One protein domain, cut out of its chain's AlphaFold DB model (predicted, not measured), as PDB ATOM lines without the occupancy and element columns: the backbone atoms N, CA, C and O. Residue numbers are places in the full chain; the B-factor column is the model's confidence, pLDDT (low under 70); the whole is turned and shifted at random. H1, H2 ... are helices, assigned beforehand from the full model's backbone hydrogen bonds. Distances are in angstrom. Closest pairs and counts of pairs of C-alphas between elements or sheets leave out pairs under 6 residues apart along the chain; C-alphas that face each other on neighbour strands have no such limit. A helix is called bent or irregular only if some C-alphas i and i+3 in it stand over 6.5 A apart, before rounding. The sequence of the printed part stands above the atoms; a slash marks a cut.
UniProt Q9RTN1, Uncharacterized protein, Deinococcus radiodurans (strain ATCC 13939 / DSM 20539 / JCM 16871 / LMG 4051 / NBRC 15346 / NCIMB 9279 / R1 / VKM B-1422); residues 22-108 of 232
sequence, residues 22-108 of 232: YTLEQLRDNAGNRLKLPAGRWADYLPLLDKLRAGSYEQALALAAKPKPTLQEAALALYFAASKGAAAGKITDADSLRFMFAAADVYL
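AT A GLANCE: This is residues 22 to 108 of the 232 residues of an uncharacterized protein of Deinococcus radiodurans (strain ATCC 13939 / DSM 20539 / JCM 16871 / LMG 4051 / NBRC 15346 / NCIMB 9279 / R1 / VKM B-1422) (UniProt Q9RTN1). Four helices lie roughly along one axis, with H4 in the middle, H5 on one side of it and H2 and H3 on the other. Short H1 packs on H4 and H5. The printed part has 87 residues, 55 of them in five named helices, H1 to H5 in order along the chain, with no named strand; its class is all helix, and it is compact, with a radius of gyration of the C-alphas of 11.6 A and spans of 31 by 26 by 21 A.

IN THESE COORDINATES: H1, residues 24 to 28, begins at C-alpha (-4.161, -12.430, -8.930). H2 is 42 to 53, 17.0 A, only just irregular: C-alphas 43 and 46 are 7.0 A apart. H3 is 57 to 64; H4, 71 to 87, 24.4 A; H5, 93 to 105, 18.0 A, ends at (-14.841, -16.360, -18.219).

HOW THE PARTS SIT: H4, the hub, touches H5 as a hairpin, closest C-alphas Ala 82 and Ser 96, 3.9 A, at a shallow tilt of 22 degrees. H3 and H4 are another hairpin, closest C-alphas Ala 60 and Ala 77, 4.7 A. H2 touches H4, closest C-alphas Tyr 45 and Gln 72, 6.7 A, the same way. H1 touches H5 at its residues 98 to 103 alone, closest C-alphas Arg 28 and Ala 102, 5.2 A. H2 and H5 are apart. Every O i to N i+4 pair is within hydrogen-bond range in H1, H3 and H5; 6 of 8 are in H2, 11 of 13 in H4.

THE WHOLE: The farthest C-alphas, Ala 43 and Thr 92, are 32.5 A apart. The printed part has no cut; the link from H1 to H2 is long. No printed residue is under 70 in pLDDT.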
ATOM      1  N   TYR A  22      -1.123 -18.259  -4.944       89.81
ATOM      2  CA  TYR A  22      -1.171 -17.702  -6.296       89.81
ATOM      3  C   TYR A  22      -1.358 -16.186  -6.253       89.81
ATOM      4  O   TYR A  22      -2.072 -15.660  -5.397       89.81
ATOM      5  N   THR A  23      -0.734 -15.474  -7.190       93.00
ATOM      6  CA  THR A  23      -1.038 -14.057  -7.422       93.00
ATOM      7  C   THR A  23      -2.361 -13.910  -8.176       93.00
ATOM      8  O   THR A  23      -2.837 -14.855  -8.813       93.00
ATOM      9  N   LEU A  24      -2.951 -12.712  -8.153       94.94
ATOM     10  CA  LEU A  24      -4.161 -12.430  -8.930       94.94
ATOM     11  C   LEU A  24      -3.939 -12.642 -10.431       94.94
ATOM     12  O   LEU A  24      -4.827 -13.139 -11.110       94.94
ATOM     13  N   GLU A  25      -2.758 -12.329 -10.958       95.25
ATOM     14  CA  GLU A  25      -2.414 -12.526 -12.368       95.25
ATOM     15  C   GLU A  25      -2.345 -14.014 -12.718       95.25
ATOM     16  O   GLU A  25      -2.889 -14.433 -13.737       95.25
ATOM     17  N   GLN A  26      -1.750 -14.835 -11.848       95.38
ATOM     18  CA  GLN A  26      -1.731 -16.286 -12.040       95.38
ATOM     19  C   GLN A  26      -3.147 -16.868 -12.018       95.38
ATOM     20  O   GLN A  26      -3.483 -17.707 -12.853       95.38
ATOM     21  N   LEU A  27      -3.988 -16.410 -11.084       96.62
ATOM     22  CA  LEU A  27      -5.387 -16.824 -11.023       96.62
ATOM     23  C   LEU A  27      -6.167 -16.346 -12.252       96.62
ATOM     24  O   LEU A  27      -6.946 -17.124 -12.800       96.62
ATOM     25  N   ARG A  28      -5.944 -15.113 -12.715       97.25
ATOM     26  CA  ARG A  28      -6.550 -14.553 -13.929       97.25
ATOM     27  C   ARG A  28      -6.222 -15.406 -15.155       97.25
ATOM     28  O   ARG A  28      -7.102 -15.672 -15.963       97.25
ATOM     29  N   ASP A  29      -4.981 -15.874 -15.262       96.88
ATOM     30  CA  ASP A  29      -4.484 -16.620 -16.422       96.88
ATOM     31  C   ASP A  29      -4.741 -18.142 -16.330       96.88
ATOM     32  O   ASP A  29      -4.264 -18.921 -17.161       96.88
ATOM     33  N   ASN A  30      -5.543 -18.590 -15.355       95.88
ATOM     34  CA  ASN A  30      -5.877 -19.997 -15.098       95.88
ATOM     35  C   ASN A  30      -6.903 -20.596 -16.090       95.88
ATOM     36  O   ASN A  30      -7.746 -21.421 -15.728       95.88
ATOM     37  N   ALA A  31      -6.859 -20.188 -17.357       93.19
ATOM     38  CA  ALA A  31      -7.792 -20.650 -18.382       93.19
ATOM     39  C   ALA A  31      -7.793 -22.185 -18.495       93.19
ATOM     40  O   ALA A  31      -6.740 -22.805 -18.669       93.19
ATOM     41  N   GLY A  32      -8.975 -22.804 -18.414       89.31
ATOM     42  CA  GLY A  32      -9.119 -24.265 -18.435       89.31
ATOM     43  C   GLY A  32      -8.614 -24.966 -17.167       89.31
ATOM     44  O   GLY A  32      -8.292 -26.150 -17.222       89.31
ATOM     45  N   ASN A  33      -8.516 -24.249 -16.042       93.75
ATOM     46  CA  ASN A  33      -8.049 -24.754 -14.749       93.75
ATOM     47  C   ASN A  33      -6.652 -25.415 -14.798       93.75
ATOM     48  O   ASN A  33      -6.424 -26.485 -14.229       93.75
ATOM     49  N   ARG A  34      -5.690 -24.776 -15.477       94.12
ATOM     50  CA  ARG A  34      -4.285 -25.233 -15.582       94.12
ATOM     51  C   ARG A  34      -3.591 -25.377 -14.228       94.12
ATOM     52  O   ARG A  34      -2.743 -26.252 -14.070       94.12
ATOM     53  N   LEU A  35      -3.965 -24.542 -13.262       92.88
ATOM     54  CA  LEU A  35      -3.482 -24.585 -11.882       92.88
ATOM     55  C   LEU A  35      -4.093 -25.745 -11.078       92.88
ATOM     56  O   LEU A  35      -3.643 -26.004  -9.965       92.88
ATOM     57  N   LYS A  36      -5.075 -26.467 -11.642       93.44
ATOM     58  CA  LYS A  36      -5.750 -27.625 -11.035       93.44
ATOM     59  C   LYS A  36      -6.323 -27.306  -9.654       93.44
ATOM     60  O   LYS A  36      -6.185 -28.090  -8.714       93.44
ATOM     61  N   LEU A  37      -6.960 -26.144  -9.539       94.62
ATOM     62  CA  LEU A  37      -7.622 -25.742  -8.307       94.62
ATOM     63  C   LEU A  37      -8.809 -26.680  -8.042       94.62
ATOM     64  O   LEU A  37      -9.535 -27.017  -8.987       94.62
ATOM     65  N   PRO A  38      -9.009 -27.122  -6.790       94.88
ATOM     66  CA  PRO A  38     -10.130 -27.978  -6.443       94.88
ATOM     67  C   PRO A  38     -11.446 -27.200  -6.500       94.88
ATOM     68  O   PRO A  38     -11.500 -26.012  -6.174       94.88
ATOM     69  N   ALA A  39     -12.533 -27.889  -6.840       93.81
ATOM     70  CA  ALA A  39     -13.865 -27.366  -6.574       93.81
ATOM     71  C   ALA A  39     -14.082 -27.297  -5.052       93.81
ATOM     72  O   ALA A  39     -13.858 -28.268  -4.329       93.81
ATOM     73  N   GLY A  40     -14.487 -26.131  -4.565       90.88
ATOM     74  CA  GLY A  40     -14.988 -25.925  -3.213       90.88
ATOM     75  C   GLY A  40     -16.456 -26.327  -3.100       90.88
ATOM     76  O   GLY A  40     -17.115 -26.647  -4.093       90.88
ATOM     77  N   ARG A  41     -16.989 -26.302  -1.875       90.31
ATOM     78  CA  ARG A  41     -18.403 -26.600  -1.634       90.31
ATOM     79  C   ARG A  41     -19.239 -25.361  -1.920       90.31
ATOM     80  O   ARG A  41     -18.960 -24.290  -1.390       90.31
ATOM     81  N   TRP A  42     -20.313 -25.518  -2.685       89.88
ATOM     82  CA  TRP A  42     -21.220 -24.408  -2.990       89.88
ATOM     83  C   TRP A  42     -21.931 -23.836  -1.760       89.88
ATOM     84  O   TRP A  42     -22.184 -22.640  -1.726       89.88
ATOM     85  N   ALA A  43     -22.136 -24.639  -0.712       89.38
ATOM     86  CA  ALA A  43     -22.649 -24.157   0.575       89.38
ATOM     87  C   ALA A  43     -21.744 -23.099   1.242       89.38
ATOM     88  O   ALA A  43     -22.214 -22.312   2.055       89.38
ATOM     89  N   ASP A  44     -20.453 -23.059   0.893       91.06
ATOM     90  CA  ASP A  44     -19.511 -22.070   1.421       91.06
ATOM     91  C   ASP A  44     -19.481 -20.784   0.567       91.06
ATOM     92  O   ASP A  44     -18.893 -19.786   0.984       91.06
ATOM     93  N   TYR A  45     -20.115 -20.783  -0.615       93.62
ATOM     94  CA  TYR A  45     -20.035 -19.683  -1.580       93.62
ATOM     95  C   TYR A  45     -20.686 -18.397  -1.066       93.62
ATOM     96  O   TYR A  45     -20.019 -17.367  -1.029       93.62
ATOM     97  N   LEU A  46     -21.958 -18.437  -0.646       92.50
ATOM     98  CA  LEU A  46     -22.649 -17.237  -0.158       92.50
ATOM     99  C   LEU A  46     -22.032 -16.669   1.131       92.50
ATOM    100  O   LEU A  46     -21.755 -15.469   1.153       92.50
ATOM    101  N   PRO A  47     -21.700 -17.478   2.161       93.75
ATOM    102  CA  PRO A  47     -20.982 -16.965   3.328       93.75
ATOM    103  C   PRO A  47     -19.659 -16.276   2.964       93.75
ATOM    104  O   PRO A  47     -19.299 -15.248   3.545       93.75
ATOM    105  N   LEU A  48     -18.927 -16.819   1.987       94.31
ATOM    106  CA  LEU A  48     -17.682 -16.227   1.509       94.31
ATOM    107  C   LEU A  48     -17.921 -14.935   0.715       94.31
ATOM    108  O   LEU A  48     -17.210 -13.951   0.929       94.31
ATOM    109  N   LEU A  49     -18.929 -14.919  -0.159       94.81
ATOM    110  CA  LEU A  49     -19.371 -13.740  -0.902       94.81
ATOM    111  C   LEU A  49     -19.725 -12.596   0.055       94.81
ATOM    112  O   LEU A  49     -19.243 -11.480  -0.130       94.81
ATOM    113  N   ASP A  50     -20.515 -12.867   1.094       94.56
ATOM    114  CA  ASP A  50     -20.946 -11.865   2.072       94.56
ATOM    115  C   ASP A  50     -19.779 -11.340   2.909       94.56
ATOM    116  O   ASP A  50     -19.633 -10.125   3.090       94.56
ATOM    117  N   LYS A  51     -18.884 -12.235   3.348       94.62
ATOM    118  CA  LYS A  51     -17.658 -11.855   4.059       94.62
ATOM    119  C   LYS A  51     -16.803 -10.902   3.230       94.62
ATOM    120  O   LYS A  51     -16.340  -9.883   3.739       94.62
ATOM    121  N   LEU A  52     -16.574 -11.230   1.961       95.00
ATOM    122  CA  LEU A  52     -15.778 -10.386   1.077       95.00
ATOM    123  C   LEU A  52     -16.522  -9.105   0.702       95.00
ATOM    124  O   LEU A  52     -15.888  -8.060   0.600       95.00
ATOM    125  N   ARG A  53     -17.855  -9.126   0.571       93.81
ATOM    126  CA  ARG A  53     -18.663  -7.923   0.322       93.81
ATOM    127  C   ARG A  53     -18.456  -6.882   1.419       93.81
ATOM    128  O   ARG A  53     -18.169  -5.730   1.091       93.81
ATOM    129  N   ALA A  54     -18.514  -7.299   2.683       93.25
ATOM    130  CA  ALA A  54     -18.242  -6.453   3.849       93.25
ATOM    131  C   ALA A  54     -16.751  -6.098   4.027       93.25
ATOM    132  O   ALA A  54     -16.404  -5.290   4.886       93.25
ATOM    133  N   GLY A  55     -15.873  -6.712   3.235       92.12
ATOM    134  CA  GLY A  55     -14.434  -6.653   3.415       92.12
ATOM    135  C   GLY A  55     -13.683  -5.568   2.641       92.12
ATOM    136  O   GLY A  55     -14.275  -4.734   1.953       92.12
ATOM    137  N   SER A  56     -12.350  -5.610   2.720       94.06
ATOM    138  CA  SER A  56     -11.422  -4.727   1.996       94.06
ATOM    139  C   SER A  56     -10.738  -5.420   0.807       94.06
ATOM    140  O   SER A  56     -10.858  -6.632   0.609       94.06
ATOM    141  N   TYR A  57     -10.002  -4.645   0.006       94.19
ATOM    142  CA  TYR A  57      -9.175  -5.183  -1.079       94.19
ATOM    143  C   TYR A  57      -8.107  -6.163  -0.560       94.19
ATOM    144  O   TYR A  57      -7.885  -7.220  -1.144       94.19
ATOM    145  N   GLU A  58      -7.506  -5.872   0.594       94.69
ATOM    146  CA  GLU A  58      -6.491  -6.710   1.238       94.69
ATOM    147  C   GLU A  58      -7.048  -8.080   1.637       94.69
ATOM    148  O   GLU A  58      -6.338  -9.081   1.579       94.69
ATOM    149  N   GLN A  59      -8.333  -8.158   1.991       93.06
ATOM    150  CA  GLN A  59      -8.982  -9.436   2.281       93.06
ATOM    151  C   GLN A  59      -9.211 -10.271   1.013       93.06
ATOM    152  O   GLN A  59      -9.080 -11.493   1.070       93.06
ATOM    153  N   ALA A  60      -9.490  -9.636  -0.132       93.06
ATOM    154  CA  ALA A  60      -9.544 -10.329  -1.421       93.06
ATOM    155  C   ALA A  60      -8.155 -10.853  -1.831       93.06
ATOM    156  O   ALA A  60      -8.031 -12.001  -2.258       93.06
ATOM    157  N   LEU A  61      -7.097 -10.062  -1.611       93.31
ATOM    158  CA  LEU A  61      -5.714 -10.499  -1.826       93.31
ATOM    159  C   LEU A  61      -5.319 -11.662  -0.916       93.31
ATOM    160  O   LEU A  61      -4.721 -12.630  -1.379       93.31
ATOM    161  N   ALA A  62      -5.679 -11.600   0.367       92.19
ATOM    162  CA  ALA A  62      -5.417 -12.682   1.308       92.19
ATOM    163  C   ALA A  62      -6.127 -13.981   0.893       92.19
ATOM    164  O   ALA A  62      -5.587 -15.068   1.100       92.19
ATOM    165  N   LEU A  63      -7.312 -13.878   0.281       91.62
ATOM    166  CA  LEU A  63      -8.018 -15.034  -0.262       91.62
ATOM    167  C   LEU A  63      -7.320 -15.613  -1.500       91.62
ATOM    168  O   LEU A  63      -7.159 -16.829  -1.576       91.62
ATOM    169  N   ALA A  64      -6.861 -14.768  -2.429       89.50
ATOM    170  CA  ALA A  64      -6.077 -15.202  -3.591       89.50
ATOM    171  C   ALA A  64      -4.765 -15.892  -3.181       89.50
ATOM    172  O   ALA A  64      -4.403 -16.937  -3.721       89.50
ATOM    173  N   ALA A  65      -4.090 -15.333  -2.173       89.00
ATOM    174  CA  ALA A  65      -2.833 -15.840  -1.636       89.00
ATOM    175  C   ALA A  65      -3.009 -17.035  -0.681       89.00
ATOM    176  O   ALA A  65      -2.020 -17.549  -0.149       89.00
ATOM    177  N   LYS A  66      -4.244 -17.494  -0.440       90.62
ATOM    178  CA  LYS A  66      -4.493 -18.684   0.374       90.62
ATOM    179  C   LYS A  66      -3.782 -19.884  -0.266       90.62
ATOM    180  O   LYS A  66      -3.898 -20.082  -1.473       90.62
ATOM    181  N   PRO A  67      -3.087 -20.731   0.509       87.62
ATOM    182  CA  PRO A  67      -2.503 -21.941  -0.046       87.62
ATOM    183  C   PRO A  67      -3.603 -22.883  -0.557       87.62
ATOM    184  O   PRO A  67      -4.491 -23.259   0.208       87.62
ATOM    185  N   LYS A  68      -3.524 -23.283  -1.836       87.12
ATOM    186  CA  LYS A  68      -4.528 -24.129  -2.520       87.12
ATOM    187  C   LYS A  68      -5.956 -23.544  -2.438       87.12
ATOM    188  O   LYS A  68      -6.832 -24.179  -1.843       87.12
ATOM    189  N   PRO A  69      -6.210 -22.356  -3.017       94.44
ATOM    190  CA  PRO A  69      -7.556 -21.808  -3.052       94.44
ATOM    191  C   PRO A  69      -8.452 -22.705  -3.911       94.44
ATOM    192  O   PRO A  69      -8.006 -23.299  -4.897       94.44
ATOM    193  N   THR A  70      -9.720 -22.813  -3.534       96.25
ATOM    194  CA  THR A  70     -10.725 -23.464  -4.381       96.25
ATOM    195  C   THR A  70     -11.068 -22.596  -5.592       96.25
ATOM    196  O   THR A  70     -10.793 -21.395  -5.613       96.25
ATOM    197  N   LEU A  71     -11.714 -23.186  -6.598       96.31
ATOM    198  CA  LEU A  71     -12.223 -22.457  -7.764       96.31
ATOM    199  C   LEU A  71     -13.141 -21.290  -7.368       96.31
ATOM    200  O   LEU A  71     -13.004 -20.200  -7.912       96.31
ATOM    201  N   GLN A  72     -14.038 -21.490  -6.398       94.94
ATOM    202  CA  GLN A  72     -14.933 -20.452  -5.877       94.94
ATOM    203  C   GLN A  72     -14.166 -19.349  -5.140       94.94
ATOM    204  O   GLN A  72     -14.472 -18.172  -5.296       94.94
ATOM    205  N   GLU A  73     -13.149 -19.713  -4.356       96.75
ATOM    206  CA  GLU A  73     -12.309 -18.734  -3.658       96.75
ATOM    207  C   GLU A  73     -11.503 -17.883  -4.641       96.75
ATOM    208  O   GLU A  73     -11.459 -16.667  -4.490       96.75
ATOM    209  N   ALA A  74     -10.912 -18.497  -5.668       97.12
ATOM    210  CA  ALA A  74     -10.178 -17.787  -6.710       97.12
ATOM    211  C   ALA A  74     -11.090 -16.854  -7.522       97.12
ATOM    212  O   ALA A  74     -10.737 -15.697  -7.756       97.12
ATOM    213  N   ALA A  75     -12.282 -17.332  -7.890       97.19
ATOM    214  CA  ALA A  75     -13.298 -16.537  -8.567       97.19
ATOM    215  C   ALA A  75     -13.693 -15.293  -7.763       97.19
ATOM    216  O   ALA A  75     -13.621 -14.171  -8.266       97.19
ATOM    217  N   LEU A  76     -14.061 -15.485  -6.492       97.00
ATOM    218  CA  LEU A  76     -14.471 -14.396  -5.612       97.00
ATOM    219  C   LEU A  76     -13.305 -13.457  -5.285       97.00
ATOM    220  O   LEU A  76     -13.508 -12.246  -5.204       97.00
ATOM    221  N   ALA A  77     -12.081 -13.973  -5.154       96.69
ATOM    222  CA  ALA A  77     -10.900 -13.141  -4.973       96.69
ATOM    223  C   ALA A  77     -10.685 -12.206  -6.172       96.69
ATOM    224  O   ALA A  77     -10.495 -11.011  -5.968       96.69
ATOM    225  N   LEU A  78     -10.790 -12.709  -7.407       97.44
ATOM    226  CA  LEU A  78     -10.703 -11.888  -8.621       97.44
ATOM    227  C   LEU A  78     -11.858 -10.885  -8.725       97.44
ATOM    228  O   LEU A  78     -11.624  -9.704  -8.979       97.44
ATOM    229  N   TYR A  79     -13.092 -11.325  -8.472       96.06
ATOM    230  CA  TYR A  79     -14.283 -10.472  -8.499       96.06
ATOM    231  C   TYR A  79     -14.186  -9.294  -7.509       96.06
ATOM    232  O   TYR A  79     -14.469  -8.138  -7.850       96.06
ATOM    233  N   PHE A  80     -13.741  -9.553  -6.277       95.88
ATOM    234  CA  PHE A  80     -13.579  -8.500  -5.277       95.88
ATOM    235  C   PHE A  80     -12.288  -7.700  -5.436       95.88
ATOM    236  O   PHE A  80     -12.292  -6.510  -5.128       95.88
ATOM    237  N   ALA A  81     -11.216  -8.291  -5.967       94.12
ATOM    238  CA  ALA A  81     -10.031  -7.540  -6.368       94.12
ATOM    239  C   ALA A  81     -10.380  -6.516  -7.453       94.12
ATOM    240  O   ALA A  81      -9.994  -5.357  -7.332       94.12
ATOM    241  N   ALA A  82     -11.182  -6.913  -8.446       91.69
ATOM    242  CA  ALA A  82     -11.680  -6.020  -9.482       91.69
ATOM    243  C   ALA A  82     -12.459  -4.835  -8.892       91.69
ATOM    244  O   ALA A  82     -12.107  -3.679  -9.124       91.69
ATOM    245  N   SER A  83     -13.501  -5.114  -8.105       88.69
ATOM    246  CA  SER A  83     -14.401  -4.070  -7.599       88.69
ATOM    247  C   SER A  83     -13.773  -3.191  -6.513       88.69
ATOM    248  O   SER A  83     -13.911  -1.969  -6.552       88.69
ATOM    249  N   LYS A  84     -13.065  -3.781  -5.546       91.50
ATOM    250  CA  LYS A  84     -12.494  -3.038  -4.411       91.50
ATOM    251  C   LYS A  84     -11.123  -2.456  -4.711       91.50
ATOM    252  O   LYS A  84     -10.802  -1.396  -4.187       91.50
ATOM    253  N   GLY A  85     -10.319  -3.123  -5.537       89.00
ATOM    254  CA  GLY A  85      -8.980  -2.656  -5.881       89.00
ATOM    255  C   GLY A  85      -9.015  -1.329  -6.633       89.00
ATOM    256  O   GLY A  85      -8.275  -0.416  -6.273       89.00
ATOM    257  N   ALA A  86      -9.901  -1.200  -7.626       86.06
ATOM    258  CA  ALA A  86     -10.086   0.054  -8.357       86.06
ATOM    259  C   ALA A  86     -10.633   1.158  -7.443       86.06
ATOM    260  O   ALA A  86     -10.065   2.244  -7.377       86.06
ATOM    261  N   ALA A  87     -11.668   0.855  -6.648       85.81
ATOM    262  CA  ALA A  87     -12.254   1.809  -5.701       85.81
ATOM    263  C   ALA A  87     -11.243   2.324  -4.656       85.81
ATOM    264  O   ALA A  87     -11.333   3.467  -4.216       85.81
ATOM    265  N   ALA A  88     -10.272   1.492  -4.271       88.94
ATOM    266  CA  ALA A  88      -9.200   1.846  -3.345       88.94
ATOM    267  C   ALA A  88      -7.959   2.464  -4.027       88.94
ATOM    268  O   ALA A  88      -6.967   2.728  -3.345       88.94
ATOM    269  N   GLY A  89      -7.967   2.645  -5.355       89.19
ATOM    270  CA  GLY A  89      -6.824   3.152  -6.124       89.19
ATOM    271  C   GLY A  89      -5.597   2.231  -6.103       89.19
ATOM    272  O   GLY A  89      -4.468   2.701  -6.224       89.19
ATOM    273  N   LYS A  90      -5.795   0.926  -5.880       93.75
ATOM    274  CA  LYS A  90      -4.720  -0.076  -5.752       93.75
ATOM    275  C   LYS A  90      -4.391  -0.791  -7.055       93.75
ATOM    276  O   LYS A  90      -3.289  -1.312  -7.188       93.75
ATOM    277  N   ILE A  91      -5.337  -0.832  -7.985       91.06
ATOM    278  CA  ILE A  91      -5.155  -1.377  -9.333       91.06
ATOM    279  C   ILE A  91      -5.722  -0.396 -10.349       91.06
ATOM    280  O   ILE A  91      -6.541   0.458 -10.005       91.06
ATOM    281  N   THR A  92      -5.290  -0.534 -11.599       89.94
ATOM    282  CA  THR A  92      -5.848   0.255 -12.693       89.94
ATOM    283  C   THR A  92      -7.261  -0.213 -13.037       89.94
ATOM    284  O   THR A  92      -7.627  -1.371 -12.822       89.94
ATOM    285  N   ASP A  93      -8.029   0.670 -13.663       85.75
ATOM    286  CA  ASP A  93      -9.322   0.339 -14.263       85.75
ATOM    287  C   ASP A  93      -9.211  -0.828 -15.267       85.75
ATOM    288  O   ASP A  93     -10.098  -1.680 -15.362       85.75
ATOM    289  N   ALA A  94      -8.082  -0.923 -15.979       86.75
ATOM    290  CA  ALA A  94      -7.834  -1.976 -16.962       86.75
ATOM    291  C   ALA A  94      -7.640  -3.337 -16.292       86.75
ATOM    292  O   ALA A  94      -8.149  -4.353 -16.770       86.75
ATOM    293  N   ASP A  95      -6.924  -3.364 -15.172       90.69
ATOM    294  CA  ASP A  95      -6.728  -4.586 -14.397       90.69
ATOM    295  C   ASP A  95      -8.010  -4.995 -13.674       90.69
ATOM    296  O   ASP A  95      -8.331  -6.182 -13.640       90.69
ATOM    297  N   SER A  96      -8.798  -4.026 -13.197       90.81
ATOM    298  CA  SER A  96     -10.136  -4.282 -12.659       90.81
ATOM    299  C   SER A  96     -11.017  -5.011 -13.673       90.81
ATOM    300  O   SER A  96     -11.569  -6.073 -13.373       90.81
ATOM    301  N   LEU A  97     -11.057  -4.516 -14.912       88.88
ATOM    302  CA  LEU A  97     -11.756  -5.173 -16.011       88.88
ATOM    303  C   LEU A  97     -11.248  -6.590 -16.272       88.88
ATOM    304  O   LEU A  97     -12.040  -7.529 -16.351       88.88
ATOM    305  N   ARG A  98      -9.930  -6.764 -16.386       92.69
ATOM    306  CA  ARG A  98      -9.316  -8.075 -16.640       92.69
ATOM    307  C   ARG A  98      -9.640  -9.088 -15.544       92.69
ATOM    308  O   ARG A  98      -9.900 -10.246 -15.856       92.69
ATOM    309  N   PHE A  99      -9.637  -8.673 -14.279       95.62
ATOM    310  CA  PHE A  99      -9.986  -9.546 -13.161       95.62
ATOM    311  C   PHE A  99     -11.481  -9.876 -13.126       95.62
ATOM    312  O   PHE A  99     -11.827 -11.037 -12.910       95.62
ATOM    313  N   MET A 100     -12.360  -8.908 -13.415       94.31
ATOM    314  CA  MET A 100     -13.802  -9.154 -13.534       94.31
ATOM    315  C   MET A 100     -14.101 -10.174 -14.639       94.31
ATOM    316  O   MET A 100     -14.816 -11.150 -14.408       94.31
ATOM    317  N   PHE A 101     -13.504  -9.991 -15.820       93.69
ATOM    318  CA  PHE A 101     -13.657 -10.930 -16.928       93.69
ATOM    319  C   PHE A 101     -13.064 -12.293 -16.607       93.69
ATOM    320  O   PHE A 101     -13.706 -13.295 -16.884       93.69
ATOM    321  N   ALA A 102     -11.906 -12.380 -15.953       97.12
ATOM    322  CA  ALA A 102     -11.383 -13.682 -15.549       97.12
ATOM    323  C   ALA A 102     -12.311 -14.399 -14.557       97.12
ATOM    324  O   ALA A 102     -12.556 -15.593 -14.718       97.12
ATOM    325  N   ALA A 103     -12.896 -13.699 -13.583       97.56
ATOM    326  CA  ALA A 103     -13.899 -14.305 -12.709       97.56
ATOM    327  C   ALA A 103     -15.092 -14.865 -13.518       97.56
ATOM    328  O   ALA A 103     -15.521 -15.993 -13.280       97.56
ATOM    329  N   ALA A 104     -15.570 -14.133 -14.529       96.50
ATOM    330  CA  ALA A 104     -16.718 -14.541 -15.340       96.50
ATOM    331  C   ALA A 104     -16.405 -15.592 -16.429       96.50
ATOM    332  O   ALA A 104     -17.247 -16.443 -16.698       96.50
ATOM    333  N   ASP A 105     -15.221 -15.557 -17.044       96.75
ATOM    334  CA  ASP A 105     -14.841 -16.360 -18.219       96.75
ATOM    335  C   ASP A 105     -13.931 -17.545 -17.880       96.75
ATOM    336  O   ASP A 105     -14.019 -18.596 -18.512       96.75
ATOM    337  N   VAL A 106     -13.033 -17.389 -16.903       97.25
ATOM    338  CA  VAL A 106     -12.100 -18.453 -16.494       97.25
ATOM    339  C   VAL A 106     -12.724 -19.318 -15.414       97.25
ATOM    340  O   VAL A 106     -12.622 -20.543 -15.471       97.25
ATOM    341  N   TYR A 107     -13.390 -18.681 -14.454       97.75
ATOM    342  CA  TYR A 107     -14.045 -19.376 -13.354       97.75
ATOM    343  C   TYR A 107     -15.546 -19.540 -13.555       97.75
ATOM    344  O   TYR A 107     -16.155 -20.304 -12.823       97.75
ATOM    345  N   LEU A 108     -16.143 -18.908 -14.572       97.06
ATOM    346  CA  LEU A 108     -17.569 -19.075 -14.880       97.06
ATOM    347  C   LEU A 108     -18.470 -18.662 -13.697       97.06
ATOM    348  O   LEU A 108     -19.555 -19.208 -13.494       97.06
TER     349      LEU A 108